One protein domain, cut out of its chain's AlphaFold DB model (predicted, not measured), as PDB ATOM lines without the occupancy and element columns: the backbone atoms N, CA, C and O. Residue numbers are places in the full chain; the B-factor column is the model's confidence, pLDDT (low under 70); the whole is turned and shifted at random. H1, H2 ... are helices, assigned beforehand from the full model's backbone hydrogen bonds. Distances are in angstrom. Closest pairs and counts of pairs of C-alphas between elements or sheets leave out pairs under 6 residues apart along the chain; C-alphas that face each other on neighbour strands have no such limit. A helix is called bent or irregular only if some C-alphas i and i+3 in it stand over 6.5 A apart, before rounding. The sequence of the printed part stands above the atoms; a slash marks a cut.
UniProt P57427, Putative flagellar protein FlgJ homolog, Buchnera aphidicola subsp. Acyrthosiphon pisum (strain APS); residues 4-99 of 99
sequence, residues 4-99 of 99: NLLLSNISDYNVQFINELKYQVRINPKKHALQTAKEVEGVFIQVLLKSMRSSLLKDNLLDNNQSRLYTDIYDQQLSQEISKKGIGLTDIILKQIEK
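What this domain is: This is residues 4 to 99 of the 99 residues of the protein "Putative flagellar protein FlgJ homolog" of Buchnera aphidicola subsp. Acyrthosiphon pisum (strain APS) (UniProt P57427). A long helix, H3, makes the core of a rod-shaped zigzag: H2 folds back along its earlier part, H4 folds back from its other end, and short H5 packs across it near its start. H3 and H4 spread apart like a V toward their shared turn, where residues 56 to 70 stick out and lengthen the rod. The printed part has 96 residues with five named helices, H1 to H5 in chain order, and no named strand; its class is all helix. It is only just loose, close to compact, with a radius of gyration of the C-alphas of 15.4 A and spans of 50 by 24 by 20 A.

How they stand to each other: Start at H1, residues 4 to 8, which only just touches the hub H3, residues 29 to 59, with 3 pairs of C-alphas within 8 A; the closest are Leu 6 and Ser 51, 6.7 A apart. Next find H2, residues 12 to 27, which touches residues 31 to 43 of H3 alone. These two form a helical hairpin at a shallow tilt of 18 degrees, opposite ways, and their closest C-alphas, Val 25 and His 32, are 5.1 A apart. H4, residues 65 to 85, touches H3 with its residues 75 to 84 alone, the closest C-alphas being Gly 42 and Ser 83 at 4.7 A. This second helical hairpin has a steep tilt of 35.4 degrees, only just past shallow, opposite ways. H5, residues 90 to 97, touches residues 33 to 41 of H3 alone at a steep tilt of 64 degrees, opposite ways; the closest C-alphas, Ala 37 and Thr 90, are 5.1 A apart. The helix packing is only just mostly crossed, with one of three tilted pairs shallow. H2 and H4 are apart. In H1, H2 and H5 every O i to N i+4 pair is within hydrogen-bond range; in H3 it is 23 of 27 and in H4 16 of 17.

Where its parts are: Find C-alpha 4 at (127.057, 89.174, 122.665), where H1 begins. H2 runs 23.2 A from Asp 12 to Ile 27. From C-alpha 29 at (132.118, 114.828, 105.353), H3 runs 45.1 A to Asp 59; it is irregular, with C-alphas 31 and 34 7.6 A apart. H4 runs 30.7 A from Asn 65 to Lys 85. H5 ends at C-alpha 97, at (129.340, 111.638, 112.276).

The domain as a whole: Look at Lys 30 and Leu 62 for the two C-alphas farthest apart, 49.9 A. The printed part has no cut, and its four links between helices are tight. Without residues 56 to 70, which stand free, the body spans 38 by 25 by 19 A. The mean pLDDT of the printed part is 82.5; look for values under 70 at residues 4 to 9 and 57 to 64.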
ATOM      1  N   ASN A   4     126.504  89.844 123.840       54.35
ATOM      2  CA  ASN A   4     127.057  89.174 122.665       54.35
ATOM      3  C   ASN A   4     126.012  88.801 121.601       54.35
ATOM      4  O   ASN A   4     126.415  88.524 120.475       54.35
ATOM      5  N   LEU A   5     124.704  88.801 121.905       54.75
ATOM      6  CA  LEU A   5     123.687  88.491 120.887       54.75
ATOM      7  C   LEU A   5     123.584  89.569 119.810       54.75
ATOM      8  O   LEU A   5     123.349  89.253 118.648       54.75
ATOM      9  N   LEU A   6     123.743  90.842 120.183       56.41
ATOM     10  CA  LEU A   6     123.688  91.920 119.196       56.41
ATOM     11  C   LEU A   6     124.905  91.852 118.274       56.41
ATOM     12  O   LEU A   6     124.751  91.966 117.061       56.41
ATOM     13  N   LEU A   7     126.096  91.601 118.835       56.22
ATOM     14  CA  LEU A   7     127.313  91.445 118.040       56.22
ATOM     15  C   LEU A   7     127.300  90.183 117.176       56.22
ATOM     16  O   LEU A   7     127.757  90.258 116.041       56.22
ATOM     17  N   SER A   8     126.743  89.057 117.641       64.05
ATOM     18  CA  SER A   8     126.656  87.842 116.814       64.05
ATOM     19  C   SER A   8     125.800  88.031 115.560       64.05
ATOM     20  O   SER A   8     125.932  87.271 114.605       64.05
ATOM     21  N   ASN A   9     124.935  89.049 115.550       67.87
ATOM     22  CA  ASN A   9     124.072  89.372 114.416       67.87
ATOM     23  C   ASN A   9     124.746  90.304 113.393       67.87
ATOM     24  O   ASN A   9     124.185  90.541 112.317       67.87
ATOM     25  N   ILE A  10     125.936  90.828 113.706       73.84
ATOM     26  CA  ILE A  10     126.735  91.658 112.804       73.84
ATOM     27  C   ILE A  10     127.629  90.737 111.970       73.84
ATOM     28  O   ILE A  10     128.467  90.020 112.504       73.84
ATOM     29  N   SER A  11     127.460  90.766 110.648       78.67
ATOM     30  CA  SER A  11     128.332  90.031 109.729       78.67
ATOM     31  C   SER A  11     129.655  90.767 109.504       78.67
ATOM     32  O   SER A  11     129.707  91.998 109.550       78.67
ATOM     33  N   ASP A  12     130.708  90.024 109.153       80.98
ATOM     34  CA  ASP A  12     132.004  90.604 108.763       80.98
ATOM     35  C   ASP A  12     131.863  91.610 107.608       80.98
ATOM     36  O   ASP A  12     132.550  92.633 107.571       80.98
ATOM     37  N   TYR A  13     130.910  91.364 106.702       82.45
ATOM     38  CA  TYR A  13     130.543  92.292 105.635       82.45
ATOM     39  C   TYR A  13     130.080  93.650 106.182       82.45
ATOM     40  O   TYR A  13     130.563  94.684 105.727       82.45
ATOM     41  N   ASN A  14     129.205  93.665 107.193       84.17
ATOM     42  CA  ASN A  14     128.718  94.908 107.796       84.17
ATOM     43  C   ASN A  14     129.864  95.700 108.454       84.17
ATOM     44  O   ASN A  14     129.877  96.928 108.395       84.17
ATOM     45  N   VAL A  15     130.848  95.013 109.047       84.94
ATOM     46  CA  VAL A  15     132.026  95.658 109.652       84.94
ATOM     47  C   VAL A  15     132.904  96.316 108.587       84.94
ATOM     48  O   VAL A  15     133.290  97.479 108.736       84.94
ATOM     49  N   GLN A  16     133.204  95.597 107.503       87.13
ATOM     50  CA  GLN A  16     133.993  96.133 106.389       87.13
ATOM     51  C   GLN A  16     133.281  97.310 105.718       87.13
ATOM     52  O   GLN A  16     133.903  98.347 105.490       87.13
ATOM     53  N   PHE A  17     131.971  97.187 105.506       86.94
ATOM     54  CA  PHE A  17     131.135  98.248 104.962       86.94
ATOM     55  C   PHE A  17     131.194  99.517 105.824       86.94
ATOM     56  O   PHE A  17     131.529 100.585 105.324       86.94
ATOM     57  N   ILE A  18     130.993  99.416 107.145       87.37
ATOM     58  CA  ILE A  18     131.084 100.582 108.045       87.37
ATOM     59  C   ILE A  18     132.481 101.227 108.005       87.37
ATOM     60  O   ILE A  18     132.594 102.454 108.081       87.37
ATOM     61  N   ASN A  19     133.552 100.438 107.887       88.69
ATOM     62  CA  ASN A  19     134.911 100.975 107.772       88.69
ATOM     63  C   ASN A  19     135.110 101.771 106.476       88.69
ATOM     64  O   ASN A  19     135.728 102.838 106.507       88.69
ATOM     65  N   GLU A  20     134.553 101.294 105.363       88.96
ATOM     66  CA  GLU A  20     134.546 102.034 104.103       88.96
ATOM     67  C   GLU A  20     133.787 103.359 104.246       88.96
ATOM     68  O   GLU A  20     134.305 104.410 103.871       88.96
ATOM     69  N   LEU A  21     132.619 103.351 104.889       89.21
ATOM     70  CA  LEU A  21     131.840 104.573 105.099       89.21
ATOM     71  C   LEU A  21     132.568 105.605 105.956       89.21
ATOM     72  O   LEU A  21     132.608 106.787 105.612       89.21
ATOM     73  N   LYS A  22     133.219 105.163 107.037       87.99
ATOM     74  CA  LYS A  22     134.067 106.037 107.859       87.99
ATOM     75  C   LYS A  22     135.190 106.664 107.036       87.99
ATOM     76  O   LYS A  22     135.496 107.843 107.214       87.99
ATOM     77  N   TYR A  23     135.794 105.901 106.127       89.89
ATOM     78  CA  TYR A  23     136.823 106.413 105.229       89.89
ATOM     79  C   TYR A  23     136.270 107.469 104.257       89.89
ATOM     80  O   TYR A  23     136.878 108.534 104.123       89.89
ATOM     81  N   GLN A  24     135.099 107.235 103.652       88.40
ATOM     82  CA  GLN A  24     134.450 108.194 102.744       88.40
ATOM     83  C   GLN A  24     134.079 109.504 103.449       88.40
ATOM     84  O   GLN A  24     134.377 110.591 102.944       88.40
ATOM     85  N   VAL A  25     133.499 109.417 104.651       89.59
ATOM     86  CA  VAL A  25     133.211 110.594 105.481       89.59
ATOM     87  C   VAL A  25     134.494 111.345 105.800       89.59
ATOM     88  O   VAL A  25     134.522 112.560 105.651       89.59
ATOM     89  N   ARG A  26     135.575 110.661 106.193       88.22
ATOM     90  CA  ARG A  26     136.844 111.325 106.526       88.22
ATOM     91  C   ARG A  26     137.413 112.123 105.350       88.22
ATOM     92  O   ARG A  26     138.010 113.172 105.571       88.22
ATOM     93  N   ILE A  27     137.246 111.635 104.120       89.05
ATOM     94  CA  ILE A  27     137.691 112.347 102.915       89.05
ATOM     95  C   ILE A  27     136.810 113.566 102.643       89.05
ATOM     96  O   ILE A  27     137.324 114.644 102.343       89.05
ATOM     97  N   ASN A  28     135.487 113.402 102.697       89.87
ATOM     98  CA  ASN A  28     134.560 114.485 102.398       89.87
ATOM     99  C   ASN A  28     133.271 114.370 103.231       89.87
ATOM    100  O   ASN A  28     132.269 113.830 102.745       89.87
ATOM    101  N   PRO A  29     133.262 114.936 104.454       87.64
ATOM    102  CA  PRO A  29     132.118 114.828 105.353       87.64
ATOM    103  C   PRO A  29     130.858 115.437 104.742       87.64
ATOM    104  O   PRO A  29     129.807 114.808 104.737       87.64
ATOM    105  N   LYS A  30     130.971 116.620 104.121       86.54
ATOM    106  CA  LYS A  30     129.830 117.324 103.511       86.54
ATOM    107  C   LYS A  30     129.151 116.512 102.408       86.54
ATOM    108  O   LYS A  30     127.949 116.642 102.210       86.54
ATOM    109  N   LYS A  31     129.920 115.700 101.678       89.66
ATOM    110  CA  LYS A  31     129.403 114.856 100.598       89.66
ATOM    111  C   LYS A  31     128.818 113.542 101.114       89.66
ATOM    112  O   LYS A  31     127.827 113.079 100.560       89.66
ATOM    113  N   HIS A  32     129.430 112.941 102.134       91.14
ATOM    114  CA  HIS A  32     129.142 111.556 102.511       91.14
ATOM    115  C   HIS A  32     128.388 111.390 103.832       91.14
ATOM    116  O   HIS A  32     127.707 110.384 103.982       91.14
ATOM    117  N   ALA A  33     128.420 112.355 104.756       91.24
ATOM    118  CA  ALA A  33     127.887 112.171 106.108       91.24
ATOM    119  C   ALA A  33     126.401 111.782 106.127       91.24
ATOM    120  O   ALA A  33     126.037 110.815 106.792       91.24
ATOM    121  N   LEU A  34     125.551 112.459 105.344       92.23
ATOM    122  CA  LEU A  34     124.122 112.131 105.270       92.23
ATOM    123  C   LEU A  34     123.873 110.737 104.679       92.23
ATOM    124  O   LEU A  34     123.029 109.997 105.179       92.23
ATOM    125  N   GLN A  35     124.590 110.375 103.614       90.61
ATOM    126  CA  GLN A  35     124.453 109.053 103.001       90.61
ATOM    127  C   GLN A  35     124.931 107.961 103.963       90.61
ATOM    128  O   GLN A  35     124.210 106.998 104.204       90.61
ATOM    129  N   THR A  36     126.091 108.159 104.584       91.46
ATOM    130  CA  THR A  36     126.628 107.256 105.598       91.46
ATOM    131  C   THR A  36     125.682 107.114 106.785       91.46
ATOM    132  O   THR A  36     125.487 106.004 107.264       91.46
ATOM    133  N   ALA A  37     125.039 108.194 107.239       92.25
ATOM    134  CA  ALA A  37     124.063 108.125 108.322       92.25
ATOM    135  C   ALA A  37     122.877 107.210 107.977       92.25
ATOM    136  O   ALA A  37     122.500 106.364 108.789       92.25
ATOM    137  N   LYS A  38     122.343 107.325 106.754       92.87
ATOM    138  CA  LYS A  38     121.273 106.450 106.246       92.87
ATOM    139  C   LYS A  38     121.716 104.994 106.133       92.87
ATOM    140  O   LYS A  38     120.972 104.083 106.479       92.87
ATOM    141  N   GLU A  39     122.932 104.761 105.656       90.34
ATOM    142  CA  GLU A  39     123.473 103.411 105.492       90.34
ATOM    143  C   GLU A  39     123.752 102.737 106.844       90.34
ATOM    144  O   GLU A  39     123.436 101.561 107.023       90.34
ATOM    145  N   VAL A  40     124.252 103.486 107.829       91.00
ATOM    146  CA  VAL A  40     124.413 103.009 109.212       91.00
ATOM    147  C   VAL A  40     123.055 102.716 109.855       91.00
ATOM    148  O   VAL A  40     122.912 101.684 110.510       91.00
ATOM    149  N   GLU A  41     122.043 103.564 109.638       92.29
ATOM    150  CA  GLU A  41     120.668 103.276 110.066       92.29
ATOM    151  C   GLU A  41     120.155 101.973 109.439       92.29
ATOM    152  O   GLU A  41     119.569 101.149 110.139       92.29
ATOM    153  N   GLY A  42     120.436 101.736 108.156       90.11
ATOM    154  CA  GLY A  42     120.061 100.496 107.479       90.11
ATOM    155  C   GLY A  42     120.722  99.249 108.075       90.11
ATOM    156  O   GLY A  42     120.051  98.242 108.320       90.11
ATOM    157  N   VAL A  43     122.019  99.320 108.396       88.72
ATOM    158  CA  VAL A  43     122.716  98.232 109.108       88.72
ATOM    159  C   VAL A  43     122.092  97.999 110.486       88.72
ATOM    160  O   VAL A  43     121.869  96.852 110.877       88.72
ATOM    161  N   PHE A  44     121.754  99.066 111.214       89.62
ATOM    162  CA  PHE A  44     121.100  98.955 112.515       89.62
ATOM    163  C   PHE A  44     119.714  98.306 112.417       89.62
ATOM    164  O   PHE A  44     119.409  97.406 113.197       89.62
ATOM    165  N   ILE A  45     118.899  98.693 111.431       90.46
ATOM    166  CA  ILE A  45     117.593  98.074 111.160       90.46
ATOM    167  C   ILE A  45     117.761  96.578 110.888       90.46
ATOM    168  O   ILE A  45     117.018  95.771 111.444       90.46
ATOM    169  N   GLN A  46     118.759  96.183 110.093       86.99
ATOM    170  CA  GLN A  46     119.041  94.770 109.844       86.99
ATOM    171  C   GLN A  46     119.380  94.016 111.140       86.99
ATOM    172  O   GLN A  46     118.846  92.931 111.374       86.99
ATOM    173  N   VAL A  47     120.244  94.576 111.994       86.22
ATOM    174  CA  VAL A  47     120.605  93.963 113.286       86.22
ATOM    175  C   VAL A  47     119.387  93.869 114.203       86.22
ATOM    176  O   VAL A  47     119.177  92.837 114.837       86.22
ATOM    177  N   LEU A  48     118.565  94.915 114.253       88.04
ATOM    178  CA  LEU A  48     117.357  94.975 115.067       88.04
ATOM    179  C   LEU A  48     116.341  93.918 114.618       88.04
ATOM    180  O   LEU A  48     115.872  93.147 115.453       88.04
ATOM    181  N   LEU A  49     116.056  93.819 113.316       84.82
ATOM    182  CA  LEU A  49     115.128  92.825 112.764       84.82
ATOM    183  C   LEU A  49     115.604  91.394 113.028       84.82
ATOM    184  O   LEU A  49     114.829  90.576 113.524       84.82
ATOM    185  N   LYS A  50     116.891  91.109 112.787       82.58
ATOM    186  CA  LYS A  50     117.489  89.806 113.113       82.58
ATOM    187  C   LYS A  50     117.374  89.496 114.601       82.58
ATOM    188  O   LYS A  50     116.947  88.409 114.968       82.58
ATOM    189  N   SER A  51     117.677  90.465 115.464       83.66
ATOM    190  CA  SER A  51     117.603  90.290 116.920       83.66
ATOM    191  C   SER A  51     116.171  90.029 117.394       83.66
ATOM    192  O   SER A  51     115.951  89.133 118.209       83.66
ATOM    193  N   MET A  52     115.188  90.754 116.849       82.92
ATOM    194  CA  MET A  52     113.765  90.504 117.099       82.92
ATOM    195  C   MET A  52     113.376  89.089 116.660       82.92
ATOM    196  O   MET A  52     112.781  88.354 117.446       82.92
ATOM    197  N   ARG A  53     113.779  88.648 115.463       77.68
ATOM    198  CA  ARG A  53     113.503  87.290 114.971       77.68
ATOM    199  C   ARG A  53     114.148  86.211 115.837       77.68
ATOM    200  O   ARG A  53     113.459  85.282 116.248       77.68
ATOM    201  N   SER A  54     115.436  86.337 116.156       75.07
ATOM    202  CA  SER A  54     116.154  85.392 117.021       75.07
ATOM    203  C   SER A  54     115.544  85.306 118.420       75.07
ATOM    204  O   SER A  54     115.670  84.273 119.072       75.07
ATOM    205  N   SER A  55     114.877  86.366 118.887       74.50
ATOM    206  CA  SER A  55     114.148  86.352 120.157       74.50
ATOM    207  C   SER A  55     112.842  85.552 120.084       74.50
ATOM    208  O   SER A  55     112.513  84.863 121.044       74.50
ATOM    209  N   LEU A  56     112.151  85.581 118.937       71.49
ATOM    210  CA  LEU A  56     110.919  84.823 118.691       71.49
ATOM    211  C   LEU A  56     111.194  83.341 118.390       71.49
ATOM    212  O   LEU A  56     110.440  82.475 118.815       71.49
ATOM    213  N   LEU A  57     112.273  83.037 117.660       62.87
ATOM    214  CA  LEU A  57     112.582  81.680 117.185       62.87
ATOM    215  C   LEU A  57     113.241  80.765 118.227       62.87
ATOM    216  O   LEU A  57     113.479  79.597 117.920       62.87
ATOM    217  N   LYS A  58     113.531  81.242 119.448       58.22
ATOM    218  CA  LYS A  58     114.124  80.388 120.495       58.22
ATOM    219  C   LYS A  58     113.288  79.139 120.814       58.22
ATOM    220  O   LYS A  58     113.872  78.168 121.281       58.22
ATOM    221  N   ASP A  59     111.994  79.132 120.490       56.90
ATOM    222  CA  ASP A  59     111.104  77.999 120.766       56.90
ATOM    223  C   ASP A  59     110.882  77.023 119.595       56.90
ATOM    224  O   ASP A  59     110.340  75.941 119.816       56.90
ATOM    225  N   ASN A  60     111.346  77.306 118.368       54.92
ATOM    226  CA  ASN A  60     111.077  76.428 117.218       54.92
ATOM    227  C   ASN A  60     112.309  75.608 116.796       54.92
ATOM    228  O   ASN A  60     112.912  75.806 115.738       54.92
ATOM    229  N   LEU A  61     112.661  74.607 117.612       58.52
ATOM    230  CA  LEU A  61     113.638  73.559 117.255       58.52
ATOM    231  C   LEU A  61     113.245  72.768 115.988       58.52
ATOM    232  O   LEU A  61     114.087  72.082 115.413       58.52
ATOM    233  N   LEU A  62     111.987  72.875 115.546       61.81
ATOM    234  CA  LEU A  62     111.443  72.193 114.371       61.81
ATOM    235  C   LEU A  62     111.554  72.992 113.061       61.81
ATOM    236  O   LEU A  62     111.186  72.465 112.012       61.81
ATOM    237  N   ASP A  63     112.066  74.228 113.082       62.87
ATOM    238  CA  ASP A  63     112.250  74.998 111.847       62.87
ATOM    239  C   ASP A  63     113.345  74.364 110.981       62.87
ATOM    240  O   ASP A  63     114.544  74.471 111.255       62.87
ATOM    241  N   ASN A  64     112.907  73.690 109.914       63.78
ATOM    242  CA  ASN A  64     113.753  73.121 108.872       63.78
ATOM    243  C   ASN A  64     114.728  74.190 108.336       63.78
ATOM    244  O   ASN A  64     114.333  75.328 108.072       63.78
ATOM    245  N   ASN A  65     115.990  73.812 108.114       70.65
ATOM    246  CA  ASN A  65     117.036  74.686 107.568       70.65
ATOM    247  C   ASN A  65     116.610  75.385 106.263       70.65
ATOM    248  O   ASN A  65     117.011  76.519 106.017       70.65
ATOM    249  N   GLN A  66     115.764  74.743 105.450       73.07
ATOM    250  CA  GLN A  66     115.203  75.360 104.243       73.07
ATOM    251  C   GLN A  66     114.280  76.540 104.566       73.07
ATOM    252  O   GLN A  66     114.393  77.585 103.933       73.07
ATOM    253  N   SER A  67     113.408  76.403 105.573       79.15
ATOM    254  CA  SER A  67     112.519  77.487 106.007       79.15
ATOM    255  C   SER A  67     113.330  78.687 106.483       79.15
ATOM    256  O   SER A  67     113.036  79.811 106.094       79.15
ATOM    257  N   ARG A  68     114.404  78.440 107.247       77.22
ATOM    258  CA  ARG A  68     115.303  79.498 107.735       77.22
ATOM    259  C   ARG A  68     115.929  80.291 106.598       77.22
ATOM    260  O   ARG A  68     115.863  81.510 106.629       77.22
ATOM    261  N   LEU A  69     116.436  79.621 105.559       82.50
ATOM    262  CA  LEU A  69     116.988  80.310 104.390       82.50
ATOM    263  C   LEU A  69     115.946  81.212 103.707       82.50
ATOM    264  O   LEU A  69     116.245  82.357 103.380       82.50
ATOM    265  N   TYR A  70     114.720  80.717 103.504       83.26
ATOM    266  CA  TYR A  70     113.647  81.534 102.927       83.26
ATOM    267  C   TYR A  70     113.296  82.731 103.817       83.26
ATOM    268  O   TYR A  70     113.110  83.837 103.309       83.26
ATOM    269  N   THR A  71     113.237  82.527 105.134       82.57
ATOM    270  CA  THR A  71     113.004  83.598 106.107       82.57
ATOM    271  C   THR A  71     114.132  84.624 106.100       82.57
ATOM    272  O   THR A  71     113.845  85.814 106.078       82.57
ATOM    273  N   ASP A  72     115.391  84.199 106.038       82.25
ATOM    274  CA  ASP A  72     116.546  85.098 106.017       82.25
ATOM    275  C   ASP A  72     116.546  85.987 104.764       82.25
ATOM    276  O   ASP A  72     116.796  87.191 104.855       82.25
ATOM    277  N   ILE A  73     116.210  85.424 103.596       84.39
ATOM    278  CA  ILE A  73     116.083  86.182 102.340       84.39
ATOM    279  C   ILE A  73     114.927  87.187 102.435       84.39
ATOM    280  O   ILE A  73     115.069  88.343 102.025       84.39
ATOM    281  N   TYR A  74     113.793  86.766 102.994       87.98
ATOM    282  CA  TYR A  74     112.644  87.642 103.211       87.98
ATOM    283  C   TYR A  74     112.977  88.795 104.166       87.98
ATOM    284  O   TYR A  74     112.734  89.957 103.842       87.98
ATOM    285  N   ASP A  75     113.592  88.494 105.311       83.91
ATOM    286  CA  ASP A  75     113.984  89.484 106.312       83.91
ATOM    287  C   ASP A  75     115.039  90.448 105.728       83.91
ATOM    288  O   ASP A  75     115.013  91.647 106.015       83.91
ATOM    289  N   GLN A  76     115.919  89.980 104.833       85.85
ATOM    290  CA  GLN A  76     116.848  90.847 104.109       85.85
ATOM    291  C   GLN A  76     116.111  91.846 103.205       85.85
ATOM    292  O   GLN A  76     116.414  93.040 103.261       85.85
ATOM    293  N   GLN A  77     115.132  91.404 102.413       88.34
ATOM    294  CA  GLN A  77     114.335  92.303 101.568       88.34
ATOM    295  C   GLN A  77     113.512  93.284 102.405       88.34
ATOM    296  O   GLN A  77     113.511  94.486 102.138       88.34
ATOM    297  N   LEU A  78     112.880  92.795 103.471       89.35
ATOM    298  CA  LEU A  78     112.125  93.628 104.398       89.35
ATOM    299  C   LEU A  78     113.019  94.693 105.047       89.35
ATOM    300  O   LEU A  78     112.636  95.860 105.118       89.35
ATOM    301  N   SER A  79     114.234  94.321 105.461       85.36
ATOM    302  CA  SER A  79     115.198  95.267 106.027       85.36
ATOM    303  C   SER A  79     115.572  96.362 105.030       85.36
ATOM    304  O   SER A  79     115.664  97.524 105.422       85.36
ATOM    305  N   GLN A  80     115.714  96.035 103.742       86.91
ATOM    306  CA  GLN A  80     116.008  97.019 102.697       86.91
ATOM    307  C   GLN A  80     114.840  97.987 102.489       86.91
ATOM    308  O   GLN A  80     115.066  99.193 102.412       86.91
ATOM    309  N   GLU A  81     113.599  97.497 102.454       89.96
ATOM    310  CA  GLU A  81     112.418  98.361 102.318       89.96
ATOM    311  C   GLU A  81     112.236  99.290 103.524       89.96
ATOM    312  O   GLU A  81     111.998 100.488 103.358       89.96
ATOM    313  N   ILE A  82     112.426  98.780 104.745       89.14
ATOM    314  CA  ILE A  82     112.374  99.608 105.958       89.14
ATOM    315  C   ILE A  82     113.518 100.631 105.957       89.14
ATOM    316  O   ILE A  82     113.292 101.793 106.284       89.14
ATOM    317  N   SER A  83     114.720 100.247 105.519       87.15
ATOM    318  CA  SER A  83     115.882 101.149 105.450       87.15
ATOM    319  C   SER A  83     115.692 102.299 104.460       87.15
ATOM    320  O   SER A  83     116.171 103.399 104.717       87.15
ATOM    321  N   LYS A  84     114.959 102.095 103.355       88.03
ATOM    322  CA  LYS A  84     114.618 103.183 102.416       88.03
ATOM    323  C   LYS A  84     113.773 104.270 103.075       88.03
ATOM    324  O   LYS A  84     113.943 105.448 102.763       88.03
ATOM    325  N   LYS A  85     112.854 103.876 103.961       89.14
ATOM    326  CA  LYS A  85     112.025 104.803 104.742       89.14
ATOM    327  C   LYS A  85     112.787 105.377 105.942       89.14
ATOM    328  O   LYS A  85     112.566 106.531 106.300       89.14
ATOM    329  N   GLY A  86     113.664 104.575 106.538       90.25
ATOM    330  CA  GLY A  86     114.297 104.852 107.820       90.25
ATOM    331  C   GLY A  86     113.333 104.669 108.996       90.25
ATOM    332  O   GLY A  86     112.119 104.507 108.835       90.25
ATOM    333  N   ILE A  87     113.894 104.703 110.202       91.63
ATOM    334  CA  ILE A  87     113.175 104.668 111.484       91.63
ATOM    335  C   ILE A  87     113.368 105.965 112.294       91.63
ATOM    336  O   ILE A  87     112.917 106.052 113.433       91.63
ATOM    337  N   GLY A  88     114.004 106.982 111.704       91.80
ATOM    338  CA  GLY A  88     114.218 108.300 112.310       91.80
ATOM    339  C   GLY A  88     115.550 108.444 113.049       91.80
ATOM    340  O   GLY A  88     115.742 109.417 113.774       91.80
ATOM    341  N   LEU A  89     116.483 107.504 112.878       93.21
ATOM    342  CA  LEU A  89     117.815 107.573 113.480       93.21
ATOM    343  C   LEU A  89     118.838 108.305 112.605       93.21
ATOM    344  O   LEU A  89     119.860 108.726 113.147       93.21
ATOM    345  N   THR A  90     118.571 108.508 111.305       93.06
ATOM    346  CA  THR A  90     119.483 109.226 110.392       93.06
ATOM    347  C   THR A  90     119.978 110.547 110.992       93.06
ATOM    348  O   THR A  90     121.182 110.781 111.005       93.06
ATOM    349  N   ASP A  91     119.103 111.385 111.559       92.77
ATOM    350  CA  ASP A  91     119.502 112.701 112.089       92.77
ATOM    351  C   ASP A  91     120.416 112.601 113.319       92.77
ATOM    352  O   ASP A  91     121.320 113.416 113.512       92.77
ATOM    353  N   ILE A  92     120.190 111.599 114.171       93.58
ATOM    354  CA  ILE A  92     121.010 111.364 115.366       93.58
ATOM    355  C   ILE A  92     122.372 110.806 114.955       93.58
ATOM    356  O   ILE A  92     123.395 111.246 115.480       93.58
ATOM    357  N   ILE A  93     122.393 109.869 114.006       91.72
ATOM    358  CA  ILE A  93     123.627 109.289 113.472       91.72
ATOM    359  C   ILE A  93     124.438 110.367 112.749       91.72
ATOM    360  O   ILE A  93     125.642 110.469 112.963       91.72
ATOM    361  N   LEU A  94     123.784 111.228 111.964       91.87
ATOM    362  CA  LEU A  94     124.430 112.344 111.279       91.87
ATOM    363  C   LEU A  94     125.141 113.271 112.270       91.87
ATOM    364  O   LEU A  94     126.328 113.540 112.108       91.87
ATOM    365  N   LYS A  95     124.467 113.666 113.358       91.46
ATOM    366  CA  LYS A  95     125.080 114.476 114.426       91.46
ATOM    367  C   LYS A  95     126.293 113.807 115.075       91.46
ATOM    368  O   LYS A  95     127.171 114.508 115.564       91.46
ATOM    369  N   GLN A  96     126.338 112.474 115.128       87.47
ATOM    370  CA  GLN A  96     127.494 111.741 115.654       87.47
ATOM    371  C   GLN A  96     128.643 111.651 114.648       87.47
ATOM    372  O   GLN A  96     129.792 111.592 115.065       87.47
ATOM    373  N   ILE A  97     128.341 111.634 113.350       84.99
ATOM    374  CA  ILE A  97     129.340 111.638 112.276       84.99
ATOM    375  C   ILE A  97     130.003 113.016 112.143       84.99
ATOM    376  O   ILE A  97     131.187 113.102 111.832       84.99
ATOM    377  N   GLU A  98     129.235 114.087 112.346       82.62
ATOM    378  CA  GLU A  98     129.704 115.475 112.233       82.62
ATOM    379  C   GLU A  98     130.430 115.994 113.481       82.62
ATOM    380  O   GLU A  98     131.022 117.074 113.434       82.62
ATOM    381  N   LYS A  99     130.364 115.251 114.589       74.63
ATOM    382  CA  LYS A  99     131.031 115.582 115.849       74.63
ATOM    383  C   LYS A  99     132.504 115.185 115.825       74.63
ATOM    384  O   LYS A  99     133.310 116.004 116.322       74.63
TER     385      LYS A  99